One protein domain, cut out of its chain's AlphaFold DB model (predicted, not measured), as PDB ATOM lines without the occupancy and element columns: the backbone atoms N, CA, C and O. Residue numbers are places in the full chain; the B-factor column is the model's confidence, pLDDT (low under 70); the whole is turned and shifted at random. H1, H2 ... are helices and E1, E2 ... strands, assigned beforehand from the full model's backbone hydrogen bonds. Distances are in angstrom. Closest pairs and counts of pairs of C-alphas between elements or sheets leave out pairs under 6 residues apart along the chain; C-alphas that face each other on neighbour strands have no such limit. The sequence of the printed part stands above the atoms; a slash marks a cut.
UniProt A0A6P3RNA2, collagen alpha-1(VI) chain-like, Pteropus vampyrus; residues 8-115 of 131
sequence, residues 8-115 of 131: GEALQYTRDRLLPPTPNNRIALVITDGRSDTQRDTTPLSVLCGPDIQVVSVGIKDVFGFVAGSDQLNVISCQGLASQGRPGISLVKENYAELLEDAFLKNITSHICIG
ATOM      1  N   GLY A   8      30.891  10.698 -47.297       91.31
ATOM      2  CA  GLY A   8      31.166  10.655 -48.731       91.31
ATOM      3  C   GLY A   8      30.608   9.396 -49.393       91.31
ATOM      4  O   GLY A   8      29.874   9.499 -50.377       91.31
ATOM      5  N   GLU A   9      30.873   8.217 -48.828       92.38
ATOM      6  CA  GLU A   9      30.319   6.949 -49.334       92.38
ATOM      7  C   GLU A   9      28.782   6.943 -49.321       92.38
ATOM      8  O   GLU A   9      28.149   6.516 -50.290       92.38
ATOM      9  N   ALA A  10      28.159   7.468 -48.260       92.88
ATOM     10  CA  ALA A  10      26.703   7.587 -48.175       92.88
ATOM     11  C   ALA A  10      26.126   8.543 -49.239       92.88
ATOM     12  O   ALA A  10      25.064   8.278 -49.820       92.88
ATOM     13  N   LEU A  11      26.831   9.637 -49.535       93.69
ATOM     14  CA  LEU A  11      26.453  10.580 -50.587       93.69
ATOM     15  C   LEU A  11      26.598   9.949 -51.982       93.69
ATOM     16  O   LEU A  11      25.701  10.101 -52.813       93.69
ATOM     17  N   GLN A  12      27.664   9.184 -52.227       93.06
ATOM     18  CA  GLN A  12      27.855   8.443 -53.480       93.06
ATOM     19  C   GLN A  12      26.773   7.376 -53.662       93.06
ATOM     20  O   GLN A  12      26.164   7.285 -54.726       93.06
ATOM     21  N   TYR A  13      26.451   6.628 -52.604       94.25
ATOM     22  CA  TYR A  13      25.354   5.665 -52.634       94.25
ATOM     23  C   TYR A  13      24.021   6.342 -52.982       94.25
ATOM     24  O   TYR A  13      23.279   5.862 -53.841       94.25
ATOM     25  N   THR A  14      23.732   7.488 -52.356       93.69
ATOM     26  CA  THR A  14      22.535   8.295 -52.644       93.69
ATOM     27  C   THR A  14      22.484   8.709 -54.110       93.69
ATOM     28  O   THR A  14      21.451   8.534 -54.758       93.69
ATOM     29  N   ARG A  15      23.596   9.203 -54.659       90.44
ATOM     30  CA  ARG A  15      23.697   9.577 -56.073       90.44
ATOM     31  C   ARG A  15      23.358   8.413 -56.999       90.44
ATOM     32  O   ARG A  15      22.529   8.565 -57.890       90.44
ATOM     33  N   ASP A  16      23.976   7.261 -56.772       91.31
ATOM     34  CA  ASP A  16      23.909   6.140 -57.711       91.31
ATOM     35  C   ASP A  16      22.597   5.361 -57.615       91.31
ATOM     36  O   ASP A  16      22.164   4.742 -58.588       91.31
ATOM     37  N   ARG A  17      21.966   5.351 -56.434       92.31
ATOM     38  CA  ARG A  17      20.799   4.501 -56.152       92.31
ATOM     39  C   ARG A  17      19.500   5.268 -55.975       92.31
ATOM     40  O   ARG A  17      18.450   4.730 -56.315       92.31
ATOM     41  N   LEU A  18      19.553   6.479 -55.425       89.94
ATOM     42  CA  LEU A  18      18.361   7.241 -55.029       89.94
ATOM     43  C   LEU A  18      18.124   8.472 -55.906       89.94
ATOM     44  O   LEU A  18      16.985   8.911 -56.034       89.94
ATOM     45  N   LEU A  19      19.174   9.011 -56.529       87.38
ATOM     46  CA  LEU A  19      19.104  10.182 -57.405       87.38
ATOM     47  C   LEU A  19      19.599   9.871 -58.826       87.38
ATOM     48  O   LEU A  19      20.484  10.580 -59.321       87.38
ATOM     49  N   PRO A  20      19.034   8.853 -59.511       83.25
ATOM     50  CA  PRO A  20      19.422   8.561 -60.883       83.25
ATOM     51  C   PRO A  20      19.204   9.792 -61.783       83.25
ATOM     52  O   PRO A  20      18.321  10.614 -61.503       83.25
ATOM     53  N   PRO A  21      19.981   9.941 -62.871       80.69
ATOM     54  CA  PRO A  21      19.828  11.060 -63.791       80.69
ATOM     55  C   PRO A  21      18.400  11.137 -64.338       80.69
ATOM     56  O   PRO A  21      17.885  10.185 -64.923       80.69
ATOM     57  N   THR A  22      17.759  12.284 -64.141       81.12
ATOM     58  CA  THR A  22      16.408  12.581 -64.628       81.12
ATOM     59  C   THR A  22      16.364  14.009 -65.169       81.12
ATOM     60  O   THR A  22      17.186  14.830 -64.764       81.12
ATOM     61  N   PRO A  23      15.411  14.343 -66.058       78.88
ATOM     62  CA  PRO A  23      15.259  15.706 -66.571       78.88
ATOM     63  C   PRO A  23      14.710  16.701 -65.534       78.88
ATOM     64  O   PRO A  23      14.679  17.900 -65.799       78.88
ATOM     65  N   ASN A  24      14.252  16.223 -64.374       80.69
ATOM     66  CA  ASN A  24      13.687  17.063 -63.325       80.69
ATOM     67  C   ASN A  24      14.778  17.583 -62.385       80.69
ATOM     68  O   ASN A  24      15.737  16.871 -62.076       80.69
ATOM     69  N   ASN A  25      14.565  18.785 -61.850       79.06
ATOM     70  CA  ASN A  25      15.370  19.304 -60.751       79.06
ATOM     71  C   ASN A  25      15.205  18.417 -59.516       79.06
ATOM     72  O   ASN A  25      14.085  18.123 -59.094       79.06
ATOM     73  N   ARG A  26      16.331  18.031 -58.919       85.88
ATOM     74  CA  ARG A  26      16.369  17.209 -57.711       85.88
ATOM     75  C   ARG A  26      16.943  18.003 -56.556       85.88
ATOM     76  O   ARG A  26      17.727  18.930 -56.746       85.88
ATOM     77  N   ILE A  27      16.530  17.629 -55.354       88.06
ATOM     78  CA  ILE A  27      16.940  18.299 -54.129       88.06
ATOM     79  C   ILE A  27      17.411  17.227 -53.158       88.06
ATOM     80  O   ILE A  27      16.705  16.247 -52.927       88.06
ATOM     81  N   ALA A  28      18.608  17.408 -52.613       91.31
ATOM     82  CA  ALA A  28      19.177  16.536 -51.598       91.31
ATOM     83  C   ALA A  28      19.311  17.319 -50.290       91.31
ATOM     84  O   ALA A  28      20.081  18.273 -50.222       91.31
ATOM     85  N   LEU A  29      18.559  16.917 -49.264       92.19
ATOM     86  CA  LEU A  29      18.690  17.444 -47.907       92.19
ATOM     87  C   LEU A  29      19.568  16.493 -47.087       92.19
ATOM     88  O   LEU A  29      19.160  15.373 -46.788       92.19
ATOM     89  N   VAL A  30      20.770  16.936 -46.736       91.88
ATOM     90  CA  VAL A  30      21.763  16.159 -45.989       91.88
ATOM     91  C   VAL A  30      21.790  16.650 -44.549       91.88
ATOM     92  O   VAL A  30      22.155  17.795 -44.299       91.88
ATOM     93  N   ILE A  31      21.429  15.787 -43.603       89.88
ATOM     94  CA  ILE A  31      21.472  16.086 -42.169       89.88
ATOM     95  C   ILE A  31      22.635  15.307 -41.555       89.88
ATOM     96  O   ILE A  31      22.676  14.081 -41.635       89.88
ATOM     97  N   THR A  32      23.597  16.013 -40.970       86.69
ATOM     98  CA  THR A  32      24.817  15.428 -40.395       86.69
ATOM     99  C   THR A  32      25.368  16.352 -39.309       86.69
ATOM    100  O   THR A  32      25.006  17.517 -39.238       86.69
ATOM    101  N   ASP A  33      26.260  15.870 -38.455       76.81
ATOM    102  CA  ASP A  33      27.056  16.713 -37.559       76.81
ATOM    103  C   ASP A  33      28.279  17.342 -38.267       76.81
ATOM    104  O   ASP A  33      29.075  18.056 -37.655       76.81
ATOM    105  N   GLY A  34      28.434  17.101 -39.575       67.62
ATOM    106  CA  GLY A  34      29.456  17.713 -40.426       67.62
ATOM    107  C   GLY A  34      30.861  17.148 -40.221       67.62
ATOM    108  O   GLY A  34      31.829  17.776 -40.641       67.62
ATOM    109  N   ARG A  35      31.000  15.998 -39.553       77.25
ATOM    110  CA  ARG A  35      32.296  15.375 -39.265       77.25
ATOM    111  C   ARG A  35      32.412  14.013 -39.928       77.25
ATOM    112  O   ARG A  35      32.332  12.976 -39.275       77.25
ATOM    113  N   SER A  36      32.645  14.035 -41.236       80.19
ATOM    114  CA  SER A  36      33.079  12.849 -41.965       80.19
ATOM    115  C   SER A  36      34.531  12.533 -41.619       80.19
ATOM    116  O   SER A  36      35.375  13.431 -41.516       80.19
ATOM    117  N   ASP A  37      34.839  11.249 -41.474       81.62
ATOM    118  CA  ASP A  37      36.203  10.758 -41.318       81.62
ATOM    119  C   ASP A  37      36.870  10.673 -42.690       81.62
ATOM    120  O   ASP A  37      36.939   9.613 -43.297       81.62
ATOM    121  N   THR A  38      37.345  11.805 -43.204       77.75
ATOM    122  CA  THR A  38      37.925  11.904 -44.556       77.75
ATOM    123  C   THR A  38      39.262  11.176 -44.725       77.75
ATOM    124  O   THR A  38      39.755  11.050 -45.842       77.75
ATOM    125  N   GLN A  39      39.873  10.689 -43.638       80.38
ATOM    126  CA  GLN A  39      41.058   9.829 -43.725       80.38
ATOM    127  C   GLN A  39      40.681   8.388 -44.079       80.38
ATOM    128  O   GLN A  39      41.446   7.707 -44.759       80.38
ATOM    129  N   ARG A  40      39.520   7.921 -43.605       83.19
ATOM    130  CA  ARG A  40      38.992   6.584 -43.912       83.19
ATOM    131  C   ARG A  40      38.002   6.598 -45.076       83.19
ATOM    132  O   ARG A  40      37.953   5.632 -45.826       83.19
ATOM    133  N   ASP A  41      37.254   7.682 -45.233       86.69
ATOM    134  CA  ASP A  41      36.330   7.928 -46.332       86.69
ATOM    135  C   ASP A  41      37.024   8.729 -47.436       86.69
ATOM    136  O   ASP A  41      37.124   9.957 -47.390       86.69
ATOM    137  N   THR A  42      37.527   8.011 -48.437       88.19
ATOM    138  CA  THR A  42      38.195   8.614 -49.597       88.19
ATOM    139  C   THR A  42      37.215   9.200 -50.613       88.19
ATOM    140  O   THR A  42      37.641   9.774 -51.617       88.19
ATOM    141  N   THR A  43      35.908   9.029 -50.402       91.56
ATOM    142  CA  THR A  43      34.890   9.518 -51.326       91.56
ATOM    143  C   THR A  43      34.699  11.025 -51.139       91.56
ATOM    144  O   THR A  43      34.508  11.492 -50.014       91.56
ATOM    145  N   PRO A  44      34.711  11.829 -52.217       90.12
ATOM    146  CA  PRO A  44      34.541  13.271 -52.094       90.12
ATOM    147  C   PRO A  44      33.171  13.654 -51.519       90.12
ATOM    148  O   PRO A  44      32.132  13.227 -52.018       90.12
ATOM    149  N   LEU A  45      33.154  14.567 -50.547       89.50
ATOM    150  CA  LEU A  45      31.911  15.127 -49.996       89.50
ATOM    151  C   LEU A  45      31.099  15.933 -51.024       89.50
ATOM    152  O   LEU A  45      29.895  16.108 -50.870       89.50
ATOM    153  N   SER A  46      31.742  16.383 -52.103       90.00
ATOM    154  CA  SER A  46      31.118  17.109 -53.210       90.00
ATOM    155  C   SER A  46      30.490  16.192 -54.269       90.00
ATOM    156  O   SER A  46      30.167  16.649 -55.360       90.00
ATOM    157  N   VAL A  47      30.346  14.889 -54.012       91.50
ATOM    158  CA  VAL A  47      29.871  13.913 -55.012       91.50
ATOM    159  C   VAL A  47      28.456  14.194 -55.532       91.50
ATOM    160  O   VAL A  47      28.142  13.832 -56.670       91.50
ATOM    161  N   LEU A  48      27.617  14.862 -54.732       90.12
ATOM    162  CA  LEU A  48      26.279  15.307 -55.134       90.12
ATOM    163  C   LEU A  48      26.277  16.619 -55.927       90.12
ATOM    164  O   LEU A  48      25.235  16.990 -56.462       90.12
ATOM    165  N   CYS A  49      27.411  17.317 -56.022       88.25
ATOM    166  CA  CYS A  49      27.502  18.572 -56.753       88.25
ATOM    167  C   CYS A  49      27.416  18.311 -58.255       88.25
ATOM    168  O   CYS A  49      28.328  17.756 -58.868       88.25
ATOM    169  N   GLY A  50      26.294  18.717 -58.839       81.69
ATOM    170  CA  GLY A  50      25.998  18.590 -60.256       81.69
ATOM    171  C   GLY A  50      24.918  19.587 -60.682       81.69
ATOM    172  O   GLY A  50      24.254  20.183 -59.831       81.69
ATOM    173  N   PRO A  51      24.725  19.785 -61.994       76.19
ATOM    174  CA  PRO A  51      23.838  20.822 -62.526       76.19
ATOM    175  C   PRO A  51      22.358  20.625 -62.216       76.19
ATOM    176  O   PRO A  51      21.591  21.587 -62.214       76.19
ATOM    177  N   ASP A  52      21.955  19.395 -61.935       79.62
ATOM    178  CA  ASP A  52      20.573  18.968 -61.770       79.62
ATOM    179  C   ASP A  52      20.204  18.613 -60.319       79.62
ATOM    180  O   ASP A  52      19.064  18.221 -60.050       79.62
ATOM    181  N   ILE A  53      21.138  18.791 -59.376       87.00
ATOM    182  CA  ILE A  53      20.938  18.518 -57.951       87.00
ATOM    183  C   ILE A  53      21.225  19.785 -57.140       87.00
ATOM    184  O   ILE A  53      22.345  20.283 -57.096       87.00
ATOM    185  N   GLN A  54      20.208  20.286 -56.445       88.25
ATOM    186  CA  GLN A  54      20.364  21.311 -55.421       88.25
ATOM    187  C   GLN A  54      20.634  20.632 -54.075       88.25
ATOM    188  O   GLN A  54      19.791  19.883 -53.578       88.25
ATOM    189  N   VAL A  55      21.795  20.890 -53.476       90.44
ATOM    190  CA  VAL A  55      22.173  20.272 -52.199       90.44
ATOM    191  C   VAL A  55      21.982  21.255 -51.047       90.44
ATOM    192  O   VAL A  55      22.466  22.385 -51.066       90.44
ATOM    193  N   VAL A  56      21.266  20.809 -50.026       91.31
ATOM    194  CA  VAL A  56      21.018  21.525 -48.779       91.31
ATOM    195  C   VAL A  56      21.675  20.716 -47.671       91.31
ATOM    196  O   VAL A  56      21.260  19.593 -47.409       91.31
ATOM    197  N   SER A  57      22.696  21.264 -47.024       91.12
ATOM    198  CA  SER A  57      23.350  20.613 -45.886       91.12
ATOM    199  C   SER A  57      22.913  21.257 -44.574       91.12
ATOM    200  O   SER A  57      22.827  22.481 -44.467       91.12
ATOM    201  N   VAL A  58      22.615  20.426 -43.582       91.06
ATOM    202  CA  VAL A  58      22.207  20.829 -42.240       91.06
ATOM    203  C   VAL A  58      23.128  20.145 -41.241       91.06
ATOM    204  O   VAL A  58      23.020  18.947 -40.986       91.06
ATOM    205  N   GLY A  59      24.048  20.942 -40.711       88.75
ATOM    206  CA  GLY A  59      24.935  20.624 -39.608       88.75
ATOM    207  C   GLY A  59      24.204  20.687 -38.280       88.75
ATOM    208  O   GLY A  59      23.623  21.722 -37.968       88.75
ATOM    209  N   ILE A  60      24.275  19.645 -37.463       86.12
ATOM    210  CA  ILE A  60      23.780  19.687 -36.083       86.12
ATOM    211  C   ILE A  60      24.981  19.586 -35.161       86.12
ATOM    212  O   ILE A  60      25.756  18.635 -35.239       86.12
ATOM    213  N   LYS A  61      25.160  20.583 -34.299       79.44
ATOM    214  CA  LYS A  61      26.185  20.530 -33.267       79.44
ATOM    215  C   LYS A  61      25.907  19.354 -32.347       79.44
ATOM    216  O   LYS A  61      24.777  19.075 -31.954       79.44
ATOM    217  N   ASP A  62      26.980  18.654 -32.040       66.31
ATOM    218  CA  ASP A  62      26.927  17.511 -31.154       66.31
ATOM    219  C   ASP A  62      26.808  17.974 -29.694       66.31
ATOM    220  O   ASP A  62      27.238  19.072 -29.331       66.31
ATOM    221  N   VAL A  63      26.286  17.097 -28.839       53.53
ATOM    222  CA  VAL A  63      26.091  17.298 -27.395       53.53
ATOM    223  C   VAL A  63      27.410  17.638 -26.681       53.53
ATOM    224  O   VAL A  63      27.407  18.244 -25.612       53.53
ATOM    225  N   PHE A  64      28.552  17.311 -27.291       57.31
ATOM    226  CA  PHE A  64      29.889  17.637 -26.787       57.31
ATOM    227  C   PHE A  64      30.388  19.049 -27.162       57.31
ATOM    228  O   PHE A  64      31.551  19.365 -26.917       57.31
ATOM    229  N   GLY A  65      29.547  19.909 -27.754       54.09
ATOM    230  CA  GLY A  65      29.848  21.333 -27.979       54.09
ATOM    231  C   GLY A  65      30.857  21.617 -29.095       54.09
ATOM    232  O   GLY A  65      31.274  22.759 -29.293       54.09
ATOM    233  N   PHE A  66      31.253  20.593 -29.844       56.09
ATOM    234  CA  PHE A  66      32.086  20.776 -31.019       56.09
ATOM    235  C   PHE A  66      31.253  21.366 -32.157       56.09
ATOM    236  O   PHE A  66      30.154  20.897 -32.461       56.09
ATOM    237  N   VAL A  67      31.803  22.396 -32.796       57.94
ATOM    238  CA  VAL A  67      31.194  23.029 -33.966       57.94
ATOM    239  C   VAL A  67      31.062  21.974 -35.064       57.94
ATOM    240  O   VAL A  67      32.012  21.231 -35.323       57.94
ATOM    241  N   ALA A  68      29.884  21.897 -35.691       58.97
ATOM    242  CA  ALA A  68      29.716  21.087 -36.888       58.97
ATOM    243  C   ALA A  68      30.792  21.486 -37.908       58.97
ATOM    244  O   ALA A  68      31.124  22.670 -37.992       58.97
ATOM    245  N   GLY A  69      31.370  20.531 -38.641       65.50
ATOM    246  CA  GLY A  69      32.463  20.819 -39.576       65.50
ATOM    247  C   GLY A  69      31.992  21.727 -40.710       65.50
ATOM    248  O   GLY A  69      31.598  21.242 -41.767       65.50
ATOM    249  N   SER A  70      32.013  23.044 -40.490       71.31
ATOM    250  CA  SER A  70      31.445  24.050 -41.391       71.31
ATOM    251  C   SER A  70      32.073  23.973 -42.772       71.31
ATOM    252  O   SER A  70      31.369  24.080 -43.770       71.31
ATOM    253  N   ASP A  71      33.371  23.685 -42.835       77.75
ATOM    254  CA  ASP A  71      34.086  23.505 -44.095       77.75
ATOM    255  C   ASP A  71      33.576  22.275 -44.856       77.75
ATOM    256  O   ASP A  71      33.317  22.351 -46.054       77.75
ATOM    257  N   GLN A  72      33.344  21.157 -44.161       84.56
ATOM    258  CA  GLN A  72      32.787  19.950 -44.774       84.56
ATOM    259  C   GLN A  72      31.335  20.161 -45.221       84.56
ATOM    260  O   GLN A  72      30.981  19.778 -46.332       84.56
ATOM    261  N   LEU A  73      30.503  20.820 -44.410       85.81
ATOM    262  CA  LEU A  73      29.118  21.157 -44.766       85.81
ATOM    263  C   LEU A  73      29.046  22.077 -45.993       85.81
ATOM    264  O   LEU A  73      28.228  21.869 -46.890       85.81
ATOM    265  N   ASN A  74      29.946  23.054 -46.085       87.38
ATOM    266  CA  ASN A  74      30.035  23.939 -47.245       87.38
ATOM    267  C   ASN A  74      30.418  23.164 -48.515       87.38
ATOM    268  O   ASN A  74      29.853  23.416 -49.579       87.38
ATOM    269  N   VAL A  75      31.307  22.171 -48.401       87.19
ATOM    270  CA  VAL A  75      31.650  21.272 -49.516       87.19
ATOM    271  C   VAL A  75      30.466  20.382 -49.905       87.19
ATOM    272  O   VAL A  75      30.176  20.260 -51.095       87.19
ATOM    273  N   ILE A  76      29.743  19.809 -48.934       89.38
ATOM    274  CA  ILE A  76      28.545  18.984 -49.185       89.38
ATOM    275  C   ILE A  76      27.477  19.801 -49.921       89.38
ATOM    276  O   ILE A  76      26.893  19.330 -50.891       89.38
ATOM    277  N   SER A  77      27.236  21.038 -49.488       89.06
ATOM    278  CA  SER A  77      26.267  21.955 -50.105       89.06
ATOM    279  C   SER A  77      26.768  22.648 -51.373       89.06
ATOM    280  O   SER A  77      26.092  23.533 -51.893       89.06
ATOM    281  N   CYS A  78      27.928  22.258 -51.902       88.75
ATOM    282  CA  CYS A  78      28.461  22.792 -53.155       88.75
ATOM    283  C   CYS A  78      28.679  24.316 -53.135       88.75
ATOM    284  O   CYS A  78      28.651  24.969 -54.185       88.75
ATOM    285  N   GLN A  79      28.888  24.908 -51.954       80.75
ATOM    286  CA  GLN A  79      29.176  26.334 -51.845       80.75
ATOM    287  C   GLN A  79      30.492  26.657 -52.561       80.75
ATOM    288  O   GLN A  79      31.487  25.952 -52.425       80.75
ATOM    289  N   GLY A  80      30.490  27.722 -53.367       68.75
ATOM    290  CA  GLY A  80      31.649  28.121 -54.176       68.75
ATOM    291  C   GLY A  80      31.771  27.417 -55.534       68.75
ATOM    292  O   GLY A  80      32.575  27.845 -56.355       68.75
ATOM    293  N   LEU A  81      30.932  26.418 -55.834       66.12
ATOM    294  CA  LEU A  81      30.881  25.735 -57.140       66.12
ATOM    295  C   LEU A  81      29.777  26.293 -58.064       66.12
ATOM    296  O   LEU A  81      29.324  25.627 -58.995       66.12
ATOM    297  N   ALA A  82      29.358  27.543 -57.824       54.72
ATOM    298  CA  ALA A  82      28.188  28.196 -58.427       54.72
ATOM    299  C   ALA A  82      28.176  28.250 -59.970       54.72
ATOM    300  O   ALA A  82      27.120  28.446 -60.561       54.72
ATOM    301  N   SER A  83      29.312  28.039 -60.641       54.41
ATOM    302  CA  SER A  83      29.360  27.945 -62.107       54.41
ATOM    303  C   SER A  83      28.711  26.679 -62.679       54.41
ATOM    304  O   SER A  83      28.582  26.590 -63.897       54.41
ATOM    305  N   GLN A  84      28.317  25.705 -61.849       54.34
ATOM    306  CA  GLN A  84      27.803  24.415 -62.320       54.34
ATOM    307  C   GLN A  84      26.342  24.114 -61.973       54.34
ATOM    308  O   GLN A  84      25.895  23.042 -62.354       54.34
ATOM    309  N   GLY A  85      25.574  24.993 -61.312       60.25
ATOM    310  CA  GLY A  85      24.179  24.679 -60.953       60.25
ATOM    311  C   GLY A  85      23.499  25.676 -60.009       60.25
ATOM    312  O   GLY A  85      23.957  26.806 -59.840       60.25
ATOM    313  N   ARG A  86      22.385  25.260 -59.385       66.00
ATOM    314  CA  ARG A  86      21.714  26.048 -58.332       66.00
ATOM    315  C   ARG A  86      22.614  26.123 -57.089       66.00
ATOM    316  O   ARG A  86      23.122  25.084 -56.673       66.00
ATOM    317  N   PRO A  87      22.783  27.304 -56.466       72.31
ATOM    318  CA  PRO A  87      23.586  27.419 -55.257       72.31
ATOM    319  C   PRO A  87      22.945  26.590 -54.140       72.31
ATOM    320  O   PRO A  87      21.762  26.757 -53.830       72.31
ATOM    321  N   GLY A  88      23.719  25.677 -53.560       82.19
ATOM    322  CA  GLY A  88      23.304  24.975 -52.355       82.19
ATOM    323  C   GLY A  88      23.457  25.848 -51.112       82.19
ATOM    324  O   GLY A  88      24.053  26.929 -51.146       82.19
ATOM    325  N   ILE A  89      22.883  25.388 -50.004       87.19
ATOM    326  CA  ILE A  89      22.913  26.104 -48.724       87.19
ATOM    327  C   ILE A  89      23.469  25.204 -47.622       87.19
ATOM    328  O   ILE A  89      23.246  23.991 -47.611       87.19
ATOM    329  N   SER A  90      24.181  25.819 -46.685       88.81
ATOM    330  CA  SER A  90      24.737  25.182 -45.495       88.81
ATOM    331  C   SER A  90      24.141  25.873 -44.284       88.81
ATOM    332  O   SER A  90      24.258  27.092 -44.148       88.81
ATOM    333  N   LEU A  91      23.448  25.112 -43.444       88.19
ATOM    334  CA  LEU A  91      22.867  25.591 -42.199       88.19
ATOM    335  C   LEU A  91      23.493  24.841 -41.032       88.19
ATOM    336  O   LEU A  91      23.770  23.652 -41.140       88.19
ATOM    337  N   VAL A  92      23.668  25.524 -39.906       87.81
ATOM    338  CA  VAL A  92      24.144  24.916 -38.662       87.81
ATOM    339  C   VAL A  92      23.113  25.158 -37.572       87.81
ATOM    340  O   VAL A  92      22.606  26.272 -37.442       87.81
ATOM    341  N   LYS A  93      22.808  24.107 -36.816       88.38
ATOM    342  CA  LYS A  93      21.860  24.070 -35.704       88.38
ATOM    343  C   LYS A  93      22.550  23.605 -34.432       88.38
ATOM    344  O   LYS A  93      23.454  22.777 -34.493       88.38
ATOM    345  N   GLU A  94      22.155  24.149 -33.289       84.56
ATOM    346  CA  GLU A  94      22.714  23.805 -31.980       84.56
ATOM    347  C   GLU A  94      22.212  22.444 -31.494       84.56
ATOM    348  O   GLU A  94      22.915  21.759 -30.758       84.56
ATOM    349  N   ASN A  95      20.998  22.048 -31.884       83.94
ATOM    350  CA  ASN A  95      20.408  20.772 -31.491       83.94
ATOM    351  C   ASN A  95      19.335  20.294 -32.486       83.94
ATOM    352  O   ASN A  95      18.900  21.025 -33.375       83.94
ATOM    353  N   TYR A  96      18.878  19.052 -32.306       86.62
ATOM    354  CA  TYR A  96      17.850  18.435 -33.150       86.62
ATOM    355  C   TYR A  96      16.459  19.077 -33.017       86.62
ATOM    356  O   TYR A  96      15.668  18.981 -33.953       86.62
ATOM    357  N   ALA A  97      16.138  19.723 -31.890       88.38
ATOM    358  CA  ALA A  97      14.827  20.341 -31.689       88.38
ATOM    359  C   ALA A  97      14.627  21.566 -32.594       88.38
ATOM    360  O   ALA A  97      13.513  21.796 -33.059       88.38
ATOM    361  N   GLU A  98      15.701  22.281 -32.943       88.94
ATOM    362  CA  GLU A  98      15.636  23.403 -33.889       88.94
ATOM    363  C   GLU A  98      15.169  22.995 -35.295       88.94
ATOM    364  O   GLU A  98      14.689  23.834 -36.057       88.94
ATOM    365  N   LEU A  99      15.280  21.712 -35.661       88.06
ATOM    366  CA  LEU A  99      14.762  21.214 -36.940       88.06
ATOM    367  C   LEU A  99      13.231  21.194 -36.992       88.06
ATOM    368  O   LEU A  99      12.656  21.114 -38.076       88.06
ATOM    369  N   LEU A 100      12.580  21.241 -35.829       90.50
ATOM    370  CA  LEU A 100      11.126  21.257 -35.693       90.50
ATOM    371  C   LEU A 100      10.569  22.682 -35.624       90.50
ATOM    372  O   LEU A 100       9.354  22.863 -35.626       90.50
ATOM    373  N   GLU A 101      11.429  23.699 -35.553       91.88
ATOM    374  CA  GLU A 101      10.988  25.084 -35.488       91.88
ATOM    375  C   GLU A 101      10.395  25.539 -36.823       91.88
ATOM    376  O   GLU A 101      11.004  25.395 -37.887       91.88
ATOM    377  N   ASP A 102       9.239  26.200 -36.757       90.12
ATOM    378  CA  ASP A 102       8.580  26.777 -37.932       90.12
ATOM    379  C   ASP A 102       9.504  27.707 -38.720       90.12
ATOM    380  O   ASP A 102       9.443  27.756 -39.947       90.12
ATOM    381  N   ALA A 103      10.363  28.457 -38.026       88.81
ATOM    382  CA  ALA A 103      11.319  29.354 -38.661       88.81
ATOM    383  C   ALA A 103      12.310  28.583 -39.546       88.81
ATOM    384  O   ALA A 103      12.576  28.998 -40.674       88.81
ATOM    385  N   PHE A 104      12.812  27.442 -39.068       90.00
ATOM    386  CA  PHE A 104      13.704  26.580 -39.833       90.00
ATOM    387  C   PHE A 104      12.979  25.941 -41.021       90.00
ATOM    388  O   PHE A 104      13.444  26.059 -42.157       90.00
ATOM    389  N   LEU A 105      11.815  25.332 -40.782       89.62
ATOM    390  CA  LEU A 105      11.034  24.670 -41.827       89.62
ATOM    391  C   LEU A 105      10.627  25.650 -42.934       89.62
ATOM    392  O   LEU A 105      10.750  25.328 -44.117       89.62
ATOM    393  N   LYS A 106      10.204  26.867 -42.572       87.75
ATOM    394  CA  LYS A 106       9.867  27.928 -43.534       87.75
ATOM    395  C   LYS A 106      11.086  28.399 -44.317       87.75
ATOM    396  O   LYS A 106      10.974  28.580 -45.524       87.75
ATOM    397  N   ASN A 107      12.234  28.568 -43.663       85.44
ATOM    398  CA  ASN A 107      13.475  28.983 -44.316       85.44
ATOM    399  C   ASN A 107      13.920  27.943 -45.363       85.44
ATOM    400  O   ASN A 107      14.064  28.264 -46.544       85.44
ATOM    401  N   ILE A 108      13.999  26.669 -44.965       86.81
ATOM    402  CA  ILE A 108      14.328  25.556 -45.864       86.81
ATOM    403  C   ILE A 108      13.332  25.452 -47.020       86.81
ATOM    404  O   ILE A 108      13.737  25.419 -48.181       86.81
ATOM    405  N   THR A 109      12.032  25.453 -46.722       84.94
ATOM    406  CA  THR A 109      10.986  25.353 -47.749       84.94
ATOM    407  C   THR A 109      11.058  26.527 -48.720       84.94
ATOM    408  O   THR A 109      10.964  26.328 -49.928       84.94
ATOM    409  N   SER A 110      11.289  27.742 -48.220       83.62
ATOM    410  CA  SER A 110      11.439  28.926 -49.062       83.62
ATOM    411  C   SER A 110      12.634  28.817 -50.001       83.62
ATOM    412  O   SER A 110      12.525  29.308 -51.116       83.62
ATOM    413  N   HIS A 111      13.745  28.195 -49.593       79.00
ATOM    414  CA  HIS A 111      14.922  27.994 -50.449       79.00
ATOM    415  C   HIS A 111      14.763  26.858 -51.463       79.00
ATOM    416  O   HIS A 111      15.256  26.954 -52.588       79.00
ATOM    417  N   ILE A 112      14.084  25.784 -51.066       81.81
ATOM    418  CA  ILE A 112      13.805  24.614 -51.905       81.81
ATOM    419  C   ILE A 112      12.784  24.973 -52.991       81.81
ATOM    420  O   ILE A 112      12.965  24.628 -54.158       81.81
ATOM    421  N   CYS A 113      11.733  25.708 -52.632       78.69
ATOM    422  CA  CYS A 113      10.611  25.997 -53.520       78.69
ATOM    423  C   CYS A 113      10.807  27.232 -54.415       78.69
ATOM    424  O   CYS A 113       9.857  27.658 -55.076       78.69
ATOM    425  N   ILE A 114      12.014  27.809 -54.489       63.84
ATOM    426  CA  ILE A 114      12.291  28.926 -55.403       63.84
ATOM    427  C   ILE A 114      12.155  28.420 -56.846       63.84
ATOM    428  O   ILE A 114      12.988  27.663 -57.356       63.84
ATOM    429  N   GLY A 115      11.073  28.833 -57.506       54.66
ATOM    430  CA  GLY A 115      10.774  28.470 -58.891       54.66
ATOM    431  C   GLY A 115       9.990  27.170 -59.069       54.66
ATOM    432  O   GLY A 115       9.808  26.745 -60.207       54.66
TER     433      GLY A 115
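AT A GLANCE: This is residues 8 to 115 of the 131 residues of the protein "collagen alpha-1(VI) chain-like" of Pteropus vampyrus (UniProt A0A6P3RNA2). A small wall of three parallel strands has helices over both faces: H2 packs on one face, and H4, the longest helix, lies over the other with short H3 near one end of the strands. H1 only grazes the sheet. The 108 printed residues hold H1 E1 E2 H2 E3 H3 H4 in that order, sheet order E1 E2 E3; the class is mixed, with 53 residues in named elements, under half. The whole is compact, radius of gyration of the C-alphas 13.8 A, spanning 41 by 36 by 25 A.

IN THESE COORDINATES: H1, residues 8 to 17, begins at C-alpha (31.166, 10.655, -48.731) and is 14.2 A long. E1 is residues 26 to 32, 19.3 A; E2 is 53 to 60, 22.1 A; H2 is 70 to 76, 9.7 A; E3 is 89 to 93, 13.2 A; H3 is 96 to 100, 7.7 A. H4, residues 102 to 112, 15.1 A, ends at C-alpha (13.805, 24.614, -51.905).

HOW THE PARTS SIT: E1 and E2 are parallel at 16 degrees, with N 30 and O 56 2.8 A apart; E2 and E3 at 17 degrees, with N 91 and O 57 2.9 A apart. H1 is only just on the sheet, with 5 pairs of C-alphas within 10 A, and only grazes it. E2, H2 and E3 form a strand-helix-strand unit, two parallel neighbours joined through a helix, with a right-handed crossover. H2 has a height over the sheet of 8.1 A; its closest C-alphas to E3 are Asn 74 and Ser 90, 5.7 A. H4, on the opposite face, has a height of 10.4 A and runs along the strands, at 9 degrees to E2 on the local plane. H3, on the same face as H4, is close but not clearly touching it: C-alphas 98 and 104 are 7.0 A apart. Every O i to N i+4 pair is within hydrogen-bond range in H1, H2 and H4; H3 has 0 of 1, but 2 of 2 O i to N i+3 pairs.

THE WHOLE: The C-alphas of Pro 23 and Phe 64 are farthest apart, 42.4 A. The printed part has no cut; the links E1 to E2 and H2 to E3 are long. The pLDDT is under 70 at residues 34, 62 to 69, 80 to 86 and 114 to 115.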